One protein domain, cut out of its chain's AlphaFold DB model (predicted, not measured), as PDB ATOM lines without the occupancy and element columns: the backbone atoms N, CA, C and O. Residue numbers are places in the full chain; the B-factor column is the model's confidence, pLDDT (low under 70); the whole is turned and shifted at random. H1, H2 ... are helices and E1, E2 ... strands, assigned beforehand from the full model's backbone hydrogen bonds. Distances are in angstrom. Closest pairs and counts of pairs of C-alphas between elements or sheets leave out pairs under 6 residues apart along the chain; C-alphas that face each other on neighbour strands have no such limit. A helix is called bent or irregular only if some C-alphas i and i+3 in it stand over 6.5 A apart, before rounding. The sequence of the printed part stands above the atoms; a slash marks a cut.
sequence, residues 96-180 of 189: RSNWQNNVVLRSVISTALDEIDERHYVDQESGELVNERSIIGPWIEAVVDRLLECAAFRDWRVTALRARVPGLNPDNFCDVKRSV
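What this domain is: This is residues 96 to 180 of the 189 residues of an uncharacterized protein of Acidobacteria bacterium (UniProt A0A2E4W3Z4). This is a long, loose rod: a two-stranded hairpin, E1 and E2, at one end, two helices, H1 and H2, running back from it in opposite chain directions, and the short helices H3 and H4 with strand E3 toward the other end. H1 and H2 come together far from the hairpin, leaving a gap between them nearer to it, and E3 reaches outward to make the far tip. The printed part has 85 residues, with four named helices and three named strands in the order H1, E1, E2, H2, H3, H4, E3; the sheet E1 - E2 is antiparallel, and the class is mixed, helices and strands. The radius of gyration of the C-alphas is 16.8 A, and the spans are 63 by 26 by 16 A.

Where its parts are: Start at the sheet: E1 is residues 120 to 122, and E2 is residues 129 to 131. From E2 the chain passes directly into H2, residues 132 to 150, 27.2 A long. H1 is residues 101 to 114, 19.8 A long; find its C-alpha 101 at (-13.793, -25.724, -43.945). Look next for H3 at residues 155 to 162, 11.1 A, and H4 at residues 170 to 173, 5.7 A. E3, residues 175 to 180, covers 16.3 A and ends at C-alpha 180, (-21.285, -50.491, -48.857).

How they stand to each other: In the hairpin of E1 and E2, antiparallel at 142 degrees, look at N 121 and O 130, 2.9 A apart, and N 130 and O 121, 2.8 A, both within hydrogen-bond range. H2 has a kink of 31 degrees near residue 139 and is irregular, but only just: C-alphas 135 and 138 are 6.9 A apart. H1, with residues 101 to 106 alone, touches residues 144 to 148 of H2; the closest C-alphas are those of Asn 102 and Leu 148, 6.8 A. Their lines have a shallow tilt of 27 degrees, opposite ways. H1 and H3 are close but not clearly touching, with the C-alphas of Val 108 and Leu 161 closest at 7.3 A. H4 only just touches H1, with 3 pairs of C-alphas within 8 A, the closest Val 104 and Phe 173 at 6.9 A; on H1 residues 101 to 104 alone take part. H4 also only just touches H3, again with 3 pairs, Val 158 and Pro 170 closest at 6.3 A. H4 and E3 meet only through their link. E3 pairs with no named strand, but residues 96 to 97 pair antiparallel with its residues 175 to 176. H2 and H3 are apart. Every O i to N i+4 pair is within hydrogen-bond range in H1 and H3, 13 of 15 are in H2, and H4 is too short for such a pair.

The domain as a whole: The C-alphas farthest apart, those of Glu 125 and Val 180, are 64.2 A apart. The printed part has no cut and no long link. Read the B-factor column with care at residues 149 to 167, where pLDDT is under 70; the mean of the printed part is 76.4.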
ATOM      1  N   ARG A  96     -17.022 -38.030 -49.197       77.38
ATOM      2  CA  ARG A  96     -17.233 -36.777 -48.467       77.38
ATOM      3  C   ARG A  96     -17.275 -35.606 -49.435       77.38
ATOM      4  O   ARG A  96     -16.349 -35.435 -50.229       77.38
ATOM      5  N   SER A  97     -18.326 -34.803 -49.354       78.19
ATOM      6  CA  SER A  97     -18.522 -33.588 -50.155       78.19
ATOM      7  C   SER A  97     -18.904 -32.401 -49.270       78.19
ATOM      8  O   SER A  97     -19.156 -32.580 -48.085       78.19
ATOM      9  N   ASN A  98     -18.954 -31.191 -49.837       76.50
ATOM     10  CA  ASN A  98     -19.426 -29.982 -49.145       76.50
ATOM     11  C   ASN A  98     -18.732 -29.728 -47.798       76.50
ATOM     12  O   ASN A  98     -19.370 -29.546 -46.765       76.50
ATOM     13  N   TRP A  99     -17.401 -29.736 -47.808       78.38
ATOM     14  CA  TRP A  99     -16.624 -29.490 -46.601       78.38
ATOM     15  C   TRP A  99     -16.868 -28.086 -46.031       78.38
ATOM     16  O   TRP A  99     -16.603 -27.076 -46.685       78.38
ATOM     17  N   GLN A 100     -17.297 -28.025 -44.772       78.69
ATOM     18  CA  GLN A 100     -17.473 -26.816 -43.969       78.69
ATOM     19  C   GLN A 100     -16.130 -26.339 -43.398       78.69
ATOM     20  O   GLN A 100     -15.937 -26.219 -42.187       78.69
ATOM     21  N   ASN A 101     -15.180 -26.062 -44.289       76.75
ATOM     22  CA  ASN A 101     -13.793 -25.724 -43.945       76.75
ATOM     23  C   ASN A 101     -13.678 -24.547 -42.980       76.75
ATOM     24  O   ASN A 101     -12.809 -24.541 -42.114       76.75
ATOM     25  N   ASN A 102     -14.585 -23.581 -43.121       77.56
ATOM     26  CA  ASN A 102     -14.669 -22.418 -42.254       77.56
ATOM     27  C   ASN A 102     -14.876 -22.834 -40.787       77.56
ATOM     28  O   ASN A 102     -14.098 -22.464 -39.910       77.56
ATOM     29  N   VAL A 103     -15.863 -23.697 -40.539       79.12
ATOM     30  CA  VAL A 103     -16.195 -24.179 -39.193       79.12
ATOM     31  C   VAL A 103     -15.026 -24.968 -38.596       79.12
ATOM     32  O   VAL A 103     -14.675 -24.768 -37.435       79.12
ATOM     33  N   VAL A 104     -14.373 -25.814 -39.402       76.88
ATOM     34  CA  VAL A 104     -13.212 -26.604 -38.963       76.88
ATOM     35  C   VAL A 104     -12.045 -25.703 -38.563       76.88
ATOM     36  O   VAL A 104     -11.487 -25.871 -37.480       76.88
ATOM     37  N   LEU A 105     -11.672 -24.747 -39.418       78.19
ATOM     38  CA  LEU A 105     -10.560 -23.836 -39.144       78.19
ATOM     39  C   LEU A 105     -10.812 -22.998 -37.896       78.19
ATOM     40  O   LEU A 105      -9.944 -22.927 -37.029       78.19
ATOM     41  N   ARG A 106     -12.012 -22.423 -37.770       79.25
ATOM     42  CA  ARG A 106     -12.397 -21.642 -36.590       79.25
ATOM     43  C   ARG A 106     -12.360 -22.476 -35.317       79.25
ATOM     44  O   ARG A 106     -11.862 -21.996 -34.304       79.25
ATOM     45  N   SER A 107     -12.827 -23.724 -35.367       78.44
ATOM     46  CA  SER A 107     -12.790 -24.634 -34.216       78.44
ATOM     47  C   SER A 107     -11.357 -24.944 -33.778       78.44
ATOM     48  O   SER A 107     -11.056 -24.865 -32.588       78.44
ATOM     49  N   VAL A 108     -10.455 -25.228 -34.723       77.75
ATOM     50  CA  VAL A 108      -9.038 -25.498 -34.423       77.75
ATOM     51  C   VAL A 108      -8.358 -24.269 -33.835       77.75
ATOM     52  O   VAL A 108      -7.659 -24.384 -32.835       77.75
ATOM     53  N   ILE A 109      -8.570 -23.099 -34.435       79.31
ATOM     54  CA  ILE A 109      -7.971 -21.848 -33.967       79.31
ATOM     55  C   ILE A 109      -8.487 -21.492 -32.577       79.31
ATOM     56  O   ILE A 109      -7.681 -21.176 -31.715       79.31
ATOM     57  N   SER A 110      -9.795 -21.597 -32.341       79.06
ATOM     58  CA  SER A 110     -10.373 -21.321 -31.020       79.06
ATOM     59  C   SER A 110      -9.796 -22.266 -29.967       79.06
ATOM     60  O   SER A 110      -9.342 -21.805 -28.930       79.06
ATOM     61  N   THR A 111      -9.693 -23.563 -30.281       81.00
ATOM     62  CA  THR A 111      -9.073 -24.554 -29.382       81.00
ATOM     63  C   THR A 111      -7.613 -24.200 -29.084       81.00
ATOM     64  O   THR A 111      -7.198 -24.223 -27.934       81.00
ATOM     65  N   ALA A 112      -6.836 -23.833 -30.106       79.00
ATOM     66  CA  ALA A 112      -5.437 -23.447 -29.933       79.00
ATOM     67  C   ALA A 112      -5.279 -22.134 -29.149       79.00
ATOM     68  O   ALA A 112      -4.325 -21.988 -28.394       79.00
ATOM     69  N   LEU A 113      -6.198 -21.178 -29.318       77.81
ATOM     70  CA  LEU A 113      -6.223 -19.946 -28.531       77.81
ATOM     71  C   LEU A 113      -6.574 -20.235 -27.072       77.81
ATOM     72  O   LEU A 113      -5.958 -19.639 -26.197       77.81
ATOM     73  N   ASP A 114      -7.508 -21.151 -26.811       80.44
ATOM     74  CA  ASP A 114      -7.907 -21.564 -25.460       80.44
ATOM     75  C   ASP A 114      -6.787 -22.258 -24.676       80.44
ATOM     76  O   ASP A 114      -6.786 -22.202 -23.449       80.44
ATOM     77  N   GLU A 115      -5.799 -22.839 -25.359       80.19
ATOM     78  CA  GLU A 115      -4.574 -23.360 -24.735       80.19
ATOM     79  C   GLU A 115      -3.575 -22.258 -24.325       80.19
ATOM     80  O   GLU A 115      -2.632 -22.535 -23.583       80.19
ATOM     81  N   ILE A 116      -3.746 -21.021 -24.805       78.31
ATOM     82  CA  ILE A 116      -2.877 -19.883 -24.484       78.31
ATOM     83  C   ILE A 116      -3.499 -19.081 -23.336       78.31
ATOM     84  O   ILE A 116      -4.642 -18.624 -23.433       78.31
ATOM     85  N   ASP A 117      -2.710 -18.858 -22.280       79.69
ATOM     86  CA  ASP A 117      -3.090 -18.010 -21.146       79.69
ATOM     87  C   ASP A 117      -3.496 -16.601 -21.606       79.69
ATOM     88  O   ASP A 117      -2.805 -15.969 -22.411       79.69
ATOM     89  N   GLU A 118      -4.595 -16.078 -21.057       81.31
ATOM     90  CA  GLU A 118      -5.064 -14.733 -21.385       81.31
ATOM     91  C   GLU A 118      -4.062 -13.662 -20.950       81.31
ATOM     92  O   GLU A 118      -3.764 -13.485 -19.766       81.31
ATOM     93  N   ARG A 119      -3.588 -12.883 -21.924       84.56
ATOM     94  CA  ARG A 119      -2.743 -11.716 -21.676       84.56
ATOM     95  C   ARG A 119      -3.557 -10.441 -21.773       84.56
ATOM     96  O   ARG A 119      -4.443 -10.300 -22.614       84.56
ATOM     97  N   HIS A 120      -3.213  -9.502 -20.908       87.38
ATOM     98  CA  HIS A 120      -3.835  -8.192 -20.846       87.38
ATOM     99  C   HIS A 120      -2.760  -7.128 -21.040       87.38
ATOM    100  O   HIS A 120      -1.674  -7.218 -20.465       87.38
ATOM    101  N   TYR A 121      -3.079  -6.127 -21.847       85.56
ATOM    102  CA  TYR A 121      -2.243  -4.962 -22.098       85.56
ATOM    103  C   TYR A 121      -2.963  -3.710 -21.609       85.56
ATOM    104  O   TYR A 121      -4.176  -3.720 -21.417       85.56
ATOM    105  N   VAL A 122      -2.213  -2.636 -21.391       87.00
ATOM    106  CA  VAL A 122      -2.783  -1.328 -21.061       87.00
ATOM    107  C   VAL A 122      -2.669  -0.457 -22.301       87.00
ATOM    108  O   VAL A 122      -1.570  -0.292 -22.834       87.00
ATOM    109  N   ASP A 123      -3.798   0.066 -22.766       84.00
ATOM    110  CA  ASP A 123      -3.827   1.027 -23.861       84.00
ATOM    111  C   ASP A 123      -3.149   2.336 -23.421       84.00
ATOM    112  O   ASP A 123      -3.432   2.867 -22.345       84.00
ATOM    113  N   GLN A 124      -2.210   2.841 -24.223       85.06
ATOM    114  CA  GLN A 124      -1.419   4.019 -23.853       85.06
ATOM    115  C   GLN A 124      -2.204   5.334 -23.941       85.06
ATOM    116  O   GLN A 124      -1.811   6.303 -23.291       85.06
ATOM    117  N   GLU A 125      -3.278   5.386 -24.726       84.94
ATOM    118  CA  GLU A 125      -4.083   6.590 -24.931       84.94
ATOM    119  C   GLU A 125      -5.276   6.645 -23.969       84.94
ATOM    120  O   GLU A 125      -5.552   7.704 -23.403       84.94
ATOM    121  N   SER A 126      -5.963   5.521 -23.745       86.38
ATOM    122  CA  SER A 126      -7.142   5.453 -22.870       86.38
ATOM    123  C   SER A 126      -6.828   5.020 -21.435       86.38
ATOM    124  O   SER A 126      -7.607   5.305 -20.524       86.38
ATOM    125  N   GLY A 127      -5.699   4.342 -21.208       87.12
ATOM    126  CA  GLY A 127      -5.352   3.739 -19.917       87.12
ATOM    127  C   GLY A 127      -6.182   2.500 -19.561       87.12
ATOM    128  O   GLY A 127      -6.065   1.986 -18.446       87.12
ATOM    129  N   GLU A 128      -7.028   2.017 -20.473       89.44
ATOM    130  CA  GLU A 128      -7.892   0.862 -20.241       89.44
ATOM    131  C   GLU A 128      -7.135  -0.465 -20.403       89.44
ATOM    132  O   GLU A 128      -6.180  -0.587 -21.173       89.44
ATOM    133  N   LEU A 129      -7.579  -1.486 -19.663       87.19
ATOM    134  CA  LEU A 129      -7.098  -2.858 -19.815       87.19
ATOM    135  C   LEU A 129      -7.730  -3.491 -21.057       87.19
ATOM    136  O   LEU A 129      -8.945  -3.681 -21.118       87.19
ATOM    137  N   VAL A 130      -6.894  -3.872 -22.015       87.00
ATOM    138  CA  VAL A 130      -7.297  -4.505 -23.269       87.00
ATOM    139  C   VAL A 130      -6.842  -5.961 -23.273       87.00
ATOM    140  O   VAL A 130      -5.671  -6.269 -23.043       87.00
ATOM    141  N   ASN A 131      -7.771  -6.876 -23.546       85.75
ATOM    142  CA  ASN A 131      -7.462  -8.298 -23.700       85.75
ATOM    143  C   ASN A 131      -6.729  -8.513 -25.034       85.75
ATOM    144  O   ASN A 131      -7.216  -8.090 -26.087       85.75
ATOM    145  N   GLU A 132      -5.589  -9.201 -25.006       82.69
ATOM    146  CA  GLU A 132      -4.793  -9.545 -26.187       82.69
ATOM    147  C   GLU A 132      -5.645 -10.147 -27.317       82.69
ATOM    148  O   GLU A 132      -5.524  -9.736 -28.470       82.69
ATOM    149  N   ARG A 133      -6.582 -11.049 -27.004       81.38
ATOM    150  CA  ARG A 133      -7.451 -11.690 -28.003       81.38
ATOM    151  C   ARG A 133      -8.313 -10.687 -28.771       81.38
ATOM    152  O   ARG A 133      -8.595 -10.920 -29.943       81.38
ATOM    153  N   SER A 134      -8.694  -9.565 -28.157       82.75
ATOM    154  CA  SER A 134      -9.464  -8.509 -28.832       82.75
ATOM    155  C   SER A 134      -8.634  -7.748 -29.874       82.75
ATOM    156  O   SER A 134      -9.174  -7.304 -30.884       82.75
ATOM    157  N   ILE A 135      -7.313  -7.681 -29.676       81.56
ATOM    158  CA  ILE A 135      -6.357  -7.058 -30.601       81.56
ATOM    159  C   ILE A 135      -6.041  -8.006 -31.763       81.56
ATOM    160  O   ILE A 135      -6.056  -7.594 -32.922       81.56
ATOM    161  N   ILE A 136      -5.753  -9.283 -31.474       81.44
ATOM    162  CA  ILE A 136      -5.325 -10.249 -32.501       81.44
ATOM    163  C   ILE A 136      -6.520 -10.840 -33.269       81.44
ATOM    164  O   ILE A 136      -6.366 -11.249 -34.418       81.44
ATOM    165  N   GLY A 137      -7.719 -10.864 -32.678       82.44
ATOM    166  CA  GLY A 137      -8.931 -11.444 -33.269       82.44
ATOM    167  C   GLY A 137      -9.179 -11.029 -34.726       82.44
ATOM    168  O   GLY A 137      -9.250 -11.908 -35.584       82.44
ATOM    169  N   PRO A 138      -9.207  -9.724 -35.061       85.44
ATOM    170  CA  PRO A 138      -9.385  -9.266 -36.443       85.44
ATOM    171  C   PRO A 138      -8.324  -9.790 -37.425       85.44
ATOM    172  O   PRO A 138      -8.631 -10.079 -38.581       85.44
ATOM    173  N   TRP A 139      -7.075  -9.947 -36.976       82.12
ATOM    174  CA  TRP A 139      -5.987 -10.480 -37.801       82.12
ATOM    175  C   TRP A 139      -6.150 -11.976 -38.048       82.12
ATOM    176  O   TRP A 139      -5.928 -12.449 -39.160       82.12
ATOM    177  N   ILE A 140      -6.570 -12.716 -37.021       83.12
ATOM    178  CA  ILE A 140      -6.868 -14.147 -37.116       83.12
ATOM    179  C   ILE A 140      -8.006 -14.382 -38.109       83.12
ATOM    180  O   ILE A 140      -7.882 -15.240 -38.982       83.12
ATOM    181  N   GLU A 141      -9.070 -13.586 -38.031       81.50
ATOM    182  CA  GLU A 141     -10.200 -13.632 -38.962       81.50
ATOM    183  C   GLU A 141      -9.762 -13.396 -40.411       81.50
ATOM    184  O   GLU A 141     -10.047 -14.211 -41.288       81.50
ATOM    185  N   ALA A 142      -8.962 -12.355 -40.654       81.00
ATOM    186  CA  ALA A 142      -8.424 -12.078 -41.983       81.00
ATOM    187  C   ALA A 142      -7.548 -13.228 -42.517       81.00
ATOM    188  O   ALA A 142      -7.598 -13.552 -43.705       81.00
ATOM    189  N   VAL A 143      -6.754 -13.876 -41.655       77.69
ATOM    190  CA  VAL A 143      -5.952 -15.053 -42.031       77.69
ATOM    191  C   VAL A 143      -6.848 -16.246 -42.364       77.69
ATOM    192  O   VAL A 143      -6.587 -16.930 -43.353       77.69
ATOM    193  N   VAL A 144      -7.909 -16.492 -41.590       80.00
ATOM    194  CA  VAL A 144      -8.882 -17.561 -41.868       80.00
ATOM    195  C   VAL A 144      -9.552 -17.346 -43.217       80.00
ATOM    196  O   VAL A 144      -9.575 -18.274 -44.024       80.00
ATOM    197  N   ASP A 145     -10.030 -16.136 -43.497       78.88
ATOM    198  CA  ASP A 145     -10.705 -15.824 -44.757       78.88
ATOM    199  C   ASP A 145      -9.764 -16.010 -45.955       78.88
ATOM    200  O   ASP A 145     -10.114 -16.688 -46.921       78.88
ATOM    201  N   ARG A 146      -8.513 -15.540 -45.855       73.75
ATOM    202  CA  ARG A 146      -7.492 -15.778 -46.892       73.75
ATOM    203  C   ARG A 146      -7.157 -17.256 -47.067       73.75
ATOM    204  O   ARG A 146      -6.995 -17.724 -48.193       73.75
ATOM    205  N   LEU A 147      -7.072 -18.019 -45.979       70.94
ATOM    206  CA  LEU A 147      -6.859 -19.464 -46.053       70.94
ATOM    207  C   LEU A 147      -8.039 -20.173 -46.725       70.94
ATOM    208  O   LEU A 147      -7.810 -21.103 -47.496       70.94
ATOM    209  N   LEU A 148      -9.274 -19.740 -46.468       71.75
ATOM    210  CA  LEU A 148     -10.473 -20.280 -47.109       71.75
ATOM    211  C   LEU A 148     -10.532 -19.945 -48.602       71.75
ATOM    212  O   LEU A 148     -10.867 -20.824 -49.394       71.75
ATOM    213  N   GLU A 149     -10.145 -18.729 -48.995       67.69
ATOM    214  CA  GLU A 149     -10.024 -18.322 -50.403       67.69
ATOM    215  C   GLU A 149      -8.975 -19.157 -51.155       67.69
ATOM    216  O   GLU A 149      -9.177 -19.534 -52.310       67.69
ATOM    217  N   CYS A 150      -7.849 -19.474 -50.508       57.91
ATOM    218  CA  CYS A 150      -6.738 -20.182 -51.144       57.91
ATOM    219  C   CYS A 150      -6.845 -21.716 -51.096       57.91
ATOM    220  O   CYS A 150      -6.127 -22.402 -51.832       57.91
ATOM    221  N   ALA A 151      -7.677 -22.295 -50.226       57.34
ATOM    222  CA  ALA A 151      -7.650 -23.730 -49.963       57.34
ATOM    223  C   ALA A 151      -8.927 -24.463 -50.388       57.34
ATOM    224  O   ALA A 151      -9.948 -24.453 -49.705       57.34
ATOM    225  N   ALA A 152      -8.791 -25.315 -51.406       59.22
ATOM    226  CA  ALA A 152      -9.598 -26.527 -51.490       59.22
ATOM    227  C   ALA A 152      -9.132 -27.498 -50.387       59.22
ATOM    228  O   ALA A 152      -8.239 -28.322 -50.601       59.22
ATOM    229  N   PHE A 153      -9.672 -27.372 -49.173       59.59
ATOM    230  CA  PHE A 153      -9.427 -28.355 -48.114       59.59
ATOM    231  C   PHE A 153      -9.969 -29.717 -48.561       59.59
ATOM    232  O   PHE A 153     -11.138 -29.874 -48.904       59.59
ATOM    233  N   ARG A 154      -9.068 -30.699 -48.599       57.81
ATOM    234  CA  ARG A 154      -9.345 -32.097 -48.943       57.81
ATOM    235  C   ARG A 154      -9.137 -32.976 -47.704       57.81
ATOM    236  O   ARG A 154      -8.473 -32.559 -46.757       57.81
ATOM    237  N   ASP A 155      -9.631 -34.211 -47.767       56.91
ATOM    238  CA  ASP A 155      -9.677 -35.214 -46.679       56.91
ATOM    239  C   ASP A 155      -8.371 -35.347 -45.852       56.91
ATOM    240  O   ASP A 155      -8.388 -35.472 -44.624       56.91
ATOM    241  N   TRP A 156      -7.203 -35.261 -46.504       55.38
ATOM    242  CA  TRP A 156      -5.902 -35.409 -45.836       55.38
ATOM    243  C   TRP A 156      -5.595 -34.284 -44.837       55.38
ATOM    244  O   TRP A 156      -4.939 -34.526 -43.824       55.38
ATOM    245  N   ARG A 157      -6.100 -33.064 -45.073       65.19
ATOM    246  CA  ARG A 157      -5.861 -31.913 -44.186       65.19
ATOM    247  C   ARG A 157      -6.672 -32.022 -42.902       65.19
ATOM    248  O   ARG A 157      -6.157 -31.718 -41.835       65.19
ATOM    249  N   VAL A 158      -7.899 -32.535 -42.977       61.28
ATOM    250  CA  VAL A 158      -8.747 -32.728 -41.790       61.28
ATOM    251  C   VAL A 158      -8.195 -33.834 -40.896       61.28
ATOM    252  O   VAL A 158      -8.225 -33.715 -39.676       61.28
ATOM    253  N   THR A 159      -7.585 -34.865 -41.485       61.28
ATOM    254  CA  THR A 159      -6.862 -35.898 -40.726       61.28
ATOM    255  C   THR A 159      -5.709 -35.306 -39.909       61.28
ATOM    256  O   THR A 159      -5.556 -35.657 -38.741       61.28
ATOM    257  N   ALA A 160      -4.942 -34.367 -40.476       65.69
ATOM    258  CA  ALA A 160      -3.895 -33.656 -39.740       65.69
ATOM    259  C   ALA A 160      -4.465 -32.773 -38.613       65.69
ATOM    260  O   ALA A 160      -3.883 -32.706 -37.533       65.69
ATOM    261  N   LEU A 161      -5.631 -32.152 -38.827       64.25
ATOM    262  CA  LEU A 161      -6.310 -31.348 -37.805       64.25
ATOM    263  C   LEU A 161      -6.855 -32.196 -36.641       64.25
ATOM    264  O   LEU A 161      -6.779 -31.759 -35.496       64.25
ATOM    265  N   ARG A 162      -7.304 -33.440 -36.883       65.75
ATOM    266  CA  ARG A 162      -7.696 -34.374 -35.799       65.75
ATOM    267  C   ARG A 162      -6.576 -34.633 -34.800       65.75
ATOM    268  O   ARG A 162      -6.854 -34.857 -33.631       65.75
ATOM    269  N   ALA A 163      -5.321 -34.627 -35.252       66.00
ATOM    270  CA  ALA A 163      -4.183 -34.835 -34.360       66.00
ATOM    271  C   ALA A 163      -4.002 -33.678 -33.360       66.00
ATOM    272  O   ALA A 163      -3.311 -33.848 -32.362       66.00
ATOM    273  N   ARG A 164      -4.604 -32.514 -33.635       66.88
ATOM    274  CA  ARG A 164      -4.516 -31.311 -32.803       66.88
ATOM    275  C   ARG A 164      -5.752 -31.068 -31.941       66.88
ATOM    276  O   ARG A 164      -5.614 -30.432 -30.911       66.88
ATOM    277  N   VAL A 165      -6.922 -31.585 -32.322       67.12
ATOM    278  CA  VAL A 165      -8.171 -31.411 -31.559       67.12
ATOM    279  C   VAL A 165      -8.753 -32.781 -31.183       67.12
ATOM    280  O   VAL A 165      -9.386 -33.435 -32.024       67.12
ATOM    281  N   PRO A 166      -8.550 -33.250 -29.936       67.56
ATOM    282  CA  PRO A 166      -9.133 -34.497 -29.452       67.56
ATOM    283  C   PRO A 166     -10.662 -34.506 -29.597       67.56
ATOM    284  O   PRO A 166     -11.338 -33.537 -29.269       67.56
ATOM    285  N   GLY A 167     -11.223 -35.607 -30.102       69.25
ATOM    286  CA  GLY A 167     -12.675 -35.756 -30.288       69.25
ATOM    287  C   GLY A 167     -13.241 -35.153 -31.580       69.25
ATOM    288  O   GLY A 167     -14.406 -35.394 -31.897       69.25
ATOM    289  N   LEU A 168     -12.433 -34.452 -32.384       72.38
ATOM    290  CA  LEU A 168     -12.883 -33.895 -33.658       72.38
ATOM    291  C   LEU A 168     -13.158 -35.015 -34.686       72.38
ATOM    292  O   LEU A 168     -12.255 -35.756 -35.105       72.38
ATOM    293  N   ASN A 169     -14.423 -35.161 -35.094       74.50
ATOM    294  CA  ASN A 169     -14.839 -36.091 -36.145       74.50
ATOM    295  C   ASN A 169     -14.996 -35.345 -37.489       74.50
ATOM    296  O   ASN A 169     -15.874 -34.491 -37.586       74.50
ATOM    297  N   PRO A 170     -14.202 -35.668 -38.531       70.94
ATOM    298  CA  PRO A 170     -14.298 -35.048 -39.858       70.94
ATOM    299  C   PRO A 170     -15.691 -35.145 -40.486       70.94
ATOM    300  O   PRO A 170     -16.107 -34.241 -41.207       70.94
ATOM    301  N   ASP A 171     -16.412 -36.230 -40.188       76.62
ATOM    302  CA  ASP A 171     -17.766 -36.471 -40.691       76.62
ATOM    303  C   ASP A 171     -18.764 -35.396 -40.215       76.62
ATOM    304  O   ASP A 171     -19.794 -35.214 -40.850       76.62
ATOM    305  N   ASN A 172     -18.465 -34.652 -39.140       78.94
ATOM    306  CA  ASN A 172     -19.332 -33.577 -38.640       78.94
ATOM    307  C   ASN A 172     -19.283 -32.306 -39.504       78.94
ATOM    308  O   ASN A 172     -20.106 -31.417 -39.316       78.94
ATOM    309  N   PHE A 173     -18.312 -32.195 -40.415       75.94
ATOM    310  CA  PHE A 173     -18.050 -30.974 -41.185       75.94
ATOM    311  C   PHE A 173     -18.140 -31.200 -42.690       75.94
ATOM    312  O   PHE A 173     -17.577 -30.436 -43.470       75.94
ATOM    313  N   CYS A 174     -18.782 -32.277 -43.122       74.50
ATOM    314  CA  CYS A 174     -18.988 -32.569 -44.529       74.50
ATOM    315  C   CYS A 174     -20.220 -33.449 -44.709       74.50
ATOM    316  O   CYS A 174     -20.645 -34.158 -43.798       74.50
ATOM    317  N   ASP A 175     -20.757 -33.450 -45.920       79.38
ATOM    318  CA  ASP A 175     -21.775 -34.413 -46.302       79.38
ATOM    319  C   ASP A 175     -21.111 -35.764 -46.550       79.38
ATOM    320  O   ASP A 175     -20.259 -35.897 -47.434       79.38
ATOM    321  N   VAL A 176     -21.520 -36.786 -45.797       80.75
ATOM    322  CA  VAL A 176     -20.969 -38.139 -45.909       80.75
ATOM    323  C   VAL A 176     -21.964 -39.055 -46.610       80.75
ATOM    324  O   VAL A 176     -22.965 -39.479 -46.032       80.75
ATOM    325  N   LYS A 177     -21.652 -39.447 -47.845       81.44
ATOM    326  CA  LYS A 177     -22.341 -40.542 -48.532       81.44
ATOM    327  C   LYS A 177     -21.593 -41.839 -48.275       81.44
ATOM    328  O   LYS A 177     -20.482 -42.040 -48.767       81.44
ATOM    329  N   ARG A 178     -22.207 -42.727 -47.496       82.25
ATOM    330  CA  ARG A 178     -21.676 -44.067 -47.238       82.25
ATOM    331  C   ARG A 178     -22.211 -45.021 -48.292       82.25
ATOM    332  O   ARG A 178     -23.419 -45.128 -48.473       82.25
ATOM    333  N   SER A 179     -21.316 -45.719 -48.970       83.25
ATOM    334  CA  SER A 179     -21.660 -46.839 -49.834       83.25
ATOM    335  C   SER A 179     -20.997 -48.098 -49.300       83.25
ATOM    336  O   SER A 179     -19.827 -48.104 -48.912       83.25
ATOM    337  N   VAL A 180     -21.772 -49.173 -49.247       85.12
ATOM    338  CA  VAL A 180     -21.285 -50.491 -48.857       85.12
ATOM    339  C   VAL A 180     -21.245 -51.332 -50.114       85.12
ATOM    340  O   VAL A 180     -22.247 -51.435 -50.817       85.12
TER     341      VAL A 180